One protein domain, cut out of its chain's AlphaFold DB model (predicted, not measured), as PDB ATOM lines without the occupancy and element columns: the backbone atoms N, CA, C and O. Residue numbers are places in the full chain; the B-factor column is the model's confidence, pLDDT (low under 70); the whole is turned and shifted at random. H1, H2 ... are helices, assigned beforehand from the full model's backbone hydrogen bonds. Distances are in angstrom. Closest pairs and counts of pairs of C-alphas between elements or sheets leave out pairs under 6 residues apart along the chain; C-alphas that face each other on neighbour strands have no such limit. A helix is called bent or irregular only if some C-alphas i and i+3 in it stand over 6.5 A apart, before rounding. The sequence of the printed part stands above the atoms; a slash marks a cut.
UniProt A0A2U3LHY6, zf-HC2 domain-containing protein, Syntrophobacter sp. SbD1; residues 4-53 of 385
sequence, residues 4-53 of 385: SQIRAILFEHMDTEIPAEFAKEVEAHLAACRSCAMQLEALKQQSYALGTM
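This is residues 4 to 53 of the 385 residues of the protein "zf-HC2 domain-containing protein" of Syntrophobacter sp. SbD1 (UniProt A0A2U3LHY6). H2 and the long H3 meet at a corner as a V, and H1 lies over one side of it, packed on H3. Residues 48 to 53, of which 48 to 51 belong to H3, stick out. The 50 printed residues, all helix by class, have three named helices, H1, H2, H3, and no named strand; only just compact, close to loose, radius of gyration of the C-alphas 11.2 A, spans 33 by 23 by 16 A.

H1, residues 4 to 14, touches residues 36 to 44 alone of H3, residues 34 to 51; the closest C-alphas, Leu 10 and Leu 40, are 7.0 A apart, at a shallow tilt of 32 degrees, the same way. H1 is close to but not clearly touching H2, residues 20 to 32; the closest C-alphas, Ile 6 and Val 26, are 6.6 A apart. H2, with residues 30 to 31 alone, and H3, with 36 to 37 alone, only just touch, with 3 pairs of C-alphas within 8 A, only at the corner; the closest C-alphas, Leu 30 and Ala 37, are 5.1 A apart, at a steep tilt of 64 degrees, opposite ways. Every O i to N i+4 pair is within hydrogen-bond range in H2 and H3, 5 of 7 in H1.

H1 begins at C-alpha 4 (13.377, 88.014, 70.237) and is only just irregular, C-alphas 8 and 11 being 6.8 A apart. H1 is 16.7 A long, H2 18.8 A, H3 25.5 A, ending at C-alpha 51 (35.273, 99.330, 82.056).

The C-alphas farthest apart, Glu 21 and Met 53, are 33.6 A apart. Both links are tight; the printed part has no cut, and no printed residue is under 70 in pLDDT.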
ATOM      1  N   SER A   4      12.345  88.997  70.594       95.38
ATOM      2  CA  SER A   4      13.377  88.014  70.237       95.38
ATOM      3  C   SER A   4      14.432  88.606  69.300       95.38
ATOM      4  O   SER A   4      15.626  88.475  69.555       95.38
ATOM      5  N   GLN A   5      13.989  89.313  68.258       95.25
ATOM      6  CA  GLN A   5      14.859  89.948  67.267       95.25
ATOM      7  C   GLN A   5      15.707  91.050  67.906       95.25
ATOM      8  O   GLN A   5      16.911  91.125  67.683       95.25
ATOM      9  N   ILE A   6      15.105  91.858  68.780       96.44
ATOM     10  CA  ILE A   6      15.819  92.952  69.450       96.44
ATOM     11  C   ILE A   6      16.855  92.443  70.443       96.44
ATOM     12  O   ILE A   6      17.905  93.055  70.571       96.44
ATOM     13  N   ARG A   7      16.622  91.301  71.099       93.62
ATOM     14  CA  ARG A   7      17.639  90.676  71.961       93.62
ATOM     15  C   ARG A   7      18.882  90.230  71.200       93.62
ATOM     16  O   ARG A   7      19.968  90.327  71.758       93.62
ATOM     17  N   ALA A   8      18.735  89.768  69.958       91.38
ATOM     18  CA  ALA A   8      19.883  89.412  69.126       91.38
ATOM     19  C   ALA A   8      20.701  90.656  68.736       91.38
ATOM     20  O   ALA A   8      21.923  90.636  68.802       91.38
ATOM     21  N   ILE A   9      20.011  91.753  68.414       93.88
ATOM     22  CA  ILE A   9      20.612  93.001  67.916       93.88
ATOM     23  C   ILE A   9      21.096  93.917  69.064       93.88
ATOM     24  O   ILE A   9      21.916  94.809  68.870       93.88
ATOM     25  N   LEU A  10      20.630  93.693  70.296       94.38
ATOM     26  CA  LEU A  10      20.966  94.499  71.476       94.38
ATOM     27  C   LEU A  10      22.476  94.571  71.755       94.38
ATOM     28  O   LEU A  10      22.955  95.617  72.187       94.38
ATOM     29  N   PHE A  11      23.216  93.490  71.485       89.81
ATOM     30  CA  PHE A  11      24.676  93.457  71.637       89.81
ATOM     31  C   PHE A  11      25.379  94.287  70.559       89.81
ATOM     32  O   PHE A  11      26.193  95.142  70.890       89.81
ATOM     33  N   GLU A  12      24.978  94.137  69.294       91.75
ATOM     34  CA  GLU A  12      25.494  94.952  68.182       91.75
ATOM     35  C   GLU A  12      25.233  96.451  68.415       91.75
ATOM     36  O   GLU A  12      26.049  97.303  68.061       91.75
ATOM     37  N   HIS A  13      24.112  96.788  69.070       92.88
ATOM     38  CA  HIS A  13      23.738  98.171  69.373       92.88
ATOM     39  C   HIS A  13      24.695  98.814  70.375       92.88
ATOM     40  O   HIS A  13      24.977 100.008  70.279       92.88
ATOM     41  N   MET A  14      25.206  98.029  71.326       93.44
ATOM     42  CA  MET A  14      26.182  98.509  72.301       93.44
ATOM     43  C   MET A  14      27.557  98.755  71.683       93.44
ATOM     44  O   MET A  14      28.237  99.689  72.103       93.44
ATOM     45  N   ASP A  15      27.928  97.978  70.667       88.44
ATOM     46  CA  ASP A  15      29.231  98.072  70.003       88.44
ATOM     47  C   ASP A  15      29.272  99.144  68.892       88.44
ATOM     48  O   ASP A  15      30.283  99.318  68.219       88.44
ATOM     49  N   THR A  16      28.207  99.947  68.744       81.38
ATOM     50  CA  THR A  16      28.062 101.080  67.800       81.38
ATOM     51  C   THR A  16      28.084 100.732  66.305       81.38
ATOM     52  O   THR A  16      28.096 101.636  65.470       81.38
ATOM     53  N   GLU A  17      28.001  99.453  65.935       86.56
ATOM     54  CA  GLU A  17      28.096  99.010  64.531       86.56
ATOM     55  C   GLU A  17      26.744  98.884  63.797       86.56
ATOM     56  O   GLU A  17      26.677  98.353  62.689       86.56
ATOM     57  N   ILE A  18      25.646  99.405  64.355       91.12
ATOM     58  CA  ILE A  18      24.321  99.275  63.728       91.12
ATOM     59  C   ILE A  18      24.036 100.413  62.725       91.12
ATOM     60  O   ILE A  18      24.217 101.589  63.059       91.12
ATOM     61  N   PRO A  19      23.489 100.115  61.525       93.44
ATOM     62  CA  PRO A  19      22.998 101.137  60.603       93.44
ATOM     63  C   PRO A  19      21.915 102.035  61.226       93.44
ATOM     64  O   PRO A  19      21.030 101.571  61.946       93.44
ATOM     65  N   ALA A  20      21.919 103.328  60.888       93.56
ATOM     66  CA  ALA A  20      21.040 104.331  61.504       93.56
ATOM     67  C   ALA A  20      19.529 104.028  61.398       93.56
ATOM     68  O   ALA A  20      18.745 104.499  62.222       93.56
ATOM     69  N   GLU A  21      19.107 103.257  60.395       92.69
ATOM     70  CA  GLU A  21      17.714 102.823  60.228       92.69
ATOM     71  C   GLU A  21      17.297 101.839  61.331       92.69
ATOM     72  O   GLU A  21      16.303 102.068  62.019       92.69
ATOM     73  N   PHE A  22      18.114 100.814  61.584       93.06
ATOM     74  CA  PHE A  22      17.870  99.822  62.631       93.06
ATOM     75  C   PHE A  22      17.960 100.425  64.035       93.06
ATOM     76  O   PHE A  22      17.183 100.048  64.910       93.06
ATOM     77  N   ALA A  23      18.849 101.400  64.249       95.00
ATOM     78  CA  ALA A  23      18.941 102.102  65.529       95.00
ATOM     79  C   ALA A  23      17.602 102.757  65.917       95.00
ATOM     80  O   ALA A  23      17.143 102.592  67.045       95.00
ATOM     81  N   LYS A  24      16.920 103.408  64.963       96.00
ATOM     82  CA  LYS A  24      15.601 104.022  65.197       96.00
ATOM     83  C   LYS A  24      14.531 102.989  65.542       96.00
ATOM     84  O   LYS A  24      13.694 103.245  66.405       96.00
ATOM     85  N   GLU A  25      14.537 101.832  64.881       96.38
ATOM     86  CA  GLU A  25      13.578 100.759  65.169       96.38
ATOM     87  C   GLU A  25      13.796 100.145  66.558       96.38
ATOM     88  O   GLU A  25      12.830  99.901  67.289       96.38
ATOM     89  N   VAL A  26      15.061  99.948  66.946       96.75
ATOM     90  CA  VAL A  26      15.441  99.473  68.281       96.75
ATOM     91  C   VAL A  26      15.023 100.493  69.341       96.75
ATOM     92  O   VAL A  26      14.340 100.122  70.293       96.75
ATOM     93  N   GLU A  27      15.333 101.779  69.160       96.62
ATOM     94  CA  GLU A  27      14.921 102.855  70.073       96.62
ATOM     95  C   GLU A  27      13.397 102.945  70.220       96.62
ATOM     96  O   GLU A  27      12.882 103.007  71.340       96.62
ATOM     97  N   ALA A  28      12.658 102.873  69.107       97.56
ATOM     98  CA  ALA A  28      11.198 102.888  69.119       97.56
ATOM     99  C   ALA A  28      10.620 101.708  69.917       97.56
ATOM    100  O   ALA A  28       9.666 101.873  70.681       97.56
ATOM    101  N   HIS A  29      11.206 100.515  69.792       98.12
ATOM    102  CA  HIS A  29      10.774  99.369  70.582       98.12
ATOM    103  C   HIS A  29      11.194  99.464  72.049       98.12
ATOM    104  O   HIS A  29      10.409  99.090  72.913       98.12
ATOM    105  N   LEU A  30      12.395  99.956  72.359       97.50
ATOM    106  CA  LEU A  30      12.840 100.151  73.742       97.50
ATOM    107  C   LEU A  30      11.939 101.149  74.480       97.50
ATOM    108  O   LEU A  30      11.638 100.942  75.654       97.50
ATOM    109  N   ALA A  31      11.437 102.172  73.782       98.00
ATOM    110  CA  ALA A  31      10.437 103.093  74.315       98.00
ATOM    111  C   ALA A  31       9.085 102.407  74.598       98.00
ATOM    112  O   ALA A  31       8.409 102.750  75.568       98.00
ATOM    113  N   ALA A  32       8.690 101.422  73.784       98.12
ATOM    114  CA  ALA A  32       7.427 100.695  73.936       98.12
ATOM    115  C   ALA A  32       7.505  99.493  74.902       98.12
ATOM    116  O   ALA A  32       6.508  99.129  75.526       98.12
ATOM    117  N   CYS A  33       8.671  98.855  75.036       98.50
ATOM    118  CA  CYS A  33       8.855  97.599  75.757       98.50
ATOM    119  C   CYS A  33       9.802  97.760  76.951       98.50
ATOM    120  O   CYS A  33      11.028  97.655  76.841       98.50
ATOM    121  N   ARG A  34       9.213  97.898  78.145       98.25
ATOM    122  CA  ARG A  34       9.954  98.042  79.409       98.25
ATOM    123  C   ARG A  34      10.917  96.885  79.690       98.25
ATOM    124  O   ARG A  34      11.975  97.106  80.265       98.25
ATOM    125  N   SER A  35      10.569  95.656  79.300       97.81
ATOM    126  CA  SER A  35      11.428  94.492  79.559       97.81
ATOM    127  C   SER A  35      12.745  94.554  78.776       97.81
ATOM    128  O   SER A  35      13.805  94.340  79.360       97.81
ATOM    129  N   CYS A  36      12.695  94.932  77.495       97.75
ATOM    130  CA  CYS A  36      13.878  95.124  76.659       97.75
ATOM    131  C   CYS A  36      14.711  96.324  77.139       97.75
ATOM    132  O   CYS A  36      15.935  96.237  77.176       97.75
ATOM    133  N   ALA A  37      14.065  97.407  77.588       98.00
ATOM    134  CA  ALA A  37      14.761  98.557  78.168       98.00
ATOM    135  C   ALA A  37      15.554  98.192  79.437       98.00
ATOM    136  O   ALA A  37      16.708  98.589  79.575       98.00
ATOM    137  N   MET A  38      14.979  97.381  80.337       98.06
ATOM    138  CA  MET A  38      15.701  96.894  81.521       98.06
ATOM    139  C   MET A  38      16.886  95.992  81.155       98.06
ATOM    140  O   MET A  38      17.917  96.051  81.818       98.06
ATOM    141  N   GLN A  39      16.760  95.170  80.107       97.38
ATOM    142  CA  GLN A  39      17.865  94.331  79.630       97.38
ATOM    143  C   GLN A  39      19.019  95.173  79.082       97.38
ATOM    144  O   GLN A  39      20.168  94.914  79.428       97.38
ATOM    145  N   LEU A  40      18.719  96.205  78.287       97.12
ATOM    146  CA  LEU A  40      19.735  97.140  77.805       97.12
ATOM    147  C   LEU A  40      20.453  97.833  78.968       97.12
ATOM    148  O   LEU A  40      21.675  97.944  78.961       97.12
ATOM    149  N   GLU A  41      19.703  98.288  79.970       97.62
ATOM    150  CA  GLU A  41      20.274  98.952  81.141       97.62
ATOM    151  C   GLU A  41      21.178  98.009  81.949       97.62
ATOM    152  O   GLU A  41      22.288  98.385  82.322       97.62
ATOM    153  N   ALA A  42      20.763  96.754  82.148       97.12
ATOM    154  CA  ALA A  42      21.588  95.743  82.807       97.12
ATOM    155  C   ALA A  42      22.899  95.475  82.045       97.12
ATOM    156  O   ALA A  42      23.967  95.403  82.655       97.12
ATOM    157  N   LEU A  43      22.842  95.387  80.711       96.50
ATOM    158  CA  LEU A  43      24.037  95.220  79.881       96.50
ATOM    159  C   LEU A  43      24.963  96.445  79.951       96.50
ATOM    160  O   LEU A  43      26.177  96.281  80.066       96.50
ATOM    161  N   LYS A  44      24.413  97.667  79.960       96.31
ATOM    162  CA  LYS A  44      25.188  98.908  80.153       96.31
ATOM    163  C   LYS A  44      25.875  98.958  81.516       96.31
ATOM    164  O   LYS A  44      27.030  99.361  81.609       96.31
ATOM    165  N   GLN A  45      25.193  98.530  82.575       97.38
ATOM    166  CA  GLN A  45      25.788  98.454  83.909       97.38
ATOM    167  C   GLN A  45      26.926  97.432  83.955       97.38
ATOM    168  O   GLN A  45      27.976  97.706  84.537       97.38
ATOM    169  N   GLN A  46      26.761  96.285  83.294       97.31
ATOM    170  CA  GLN A  46      27.810  95.276  83.184       97.31
ATOM    171  C   GLN A  46      29.019  95.790  82.391       97.31
ATOM    172  O   GLN A  46      30.152  95.623  82.841       97.31
ATOM    173  N   SER A  47      28.809  96.445  81.244       95.94
ATOM    174  CA  SER A  47      29.913  97.004  80.452       95.94
ATOM    175  C   SER A  47      30.642  98.119  81.205       95.94
ATOM    176  O   SER A  47      31.871  98.167  81.193       95.94
ATOM    177  N   TYR A  48      29.910  98.955  81.945       96.56
ATOM    178  CA  TYR A  48      30.490  99.959  82.831       96.56
ATOM    179  C   TYR A  48      31.327  99.325  83.953       96.56
ATOM    180  O   TYR A  48      32.455  99.750  84.204       96.56
ATOM    181  N   ALA A  49      30.821  98.271  84.599       97.00
ATOM    182  CA  ALA A  49      31.554  97.546  85.635       97.00
ATOM    183  C   ALA A  49      32.845  96.906  85.093       97.00
ATOM    184  O   ALA A  49      33.876  96.947  85.759       97.00
ATOM    185  N   LEU A  50      32.823  96.371  83.868       96.12
ATOM    186  CA  LEU A  50      34.026  95.864  83.197       96.12
ATOM    187  C   LEU A  50      34.995  96.998  82.824       96.12
ATOM    188  O   LEU A  50      36.208  96.837  82.939       96.12
ATOM    189  N   GLY A  51      34.474  98.159  82.421       95.31
ATOM    190  CA  GLY A  51      35.273  99.330  82.056       95.31
ATOM    191  C   GLY A  51      35.964 100.020  83.236       95.31
ATOM    192  O   GLY A  51      37.012 100.640  83.046       95.31
ATOM    193  N   THR A  52      35.412  99.901  84.447       96.81
ATOM    194  CA  THR A  52      36.003 100.455  85.681       96.81
ATOM    195  C   THR A  52      37.049  99.544  86.318       96.81
ATOM    196  O   THR A  52      37.730  99.962  87.256       96.81
ATOM    197  N   MET A  53      37.231  98.321  85.809       97.00
ATOM    198  CA  MET A  53      38.281  97.435  86.304       97.00
ATOM    199  C   MET A  53      39.673  98.062  86.101       97.00
ATOM    200  O   MET A  53      39.930  98.677  85.058       97.00
TER     201      MET A  53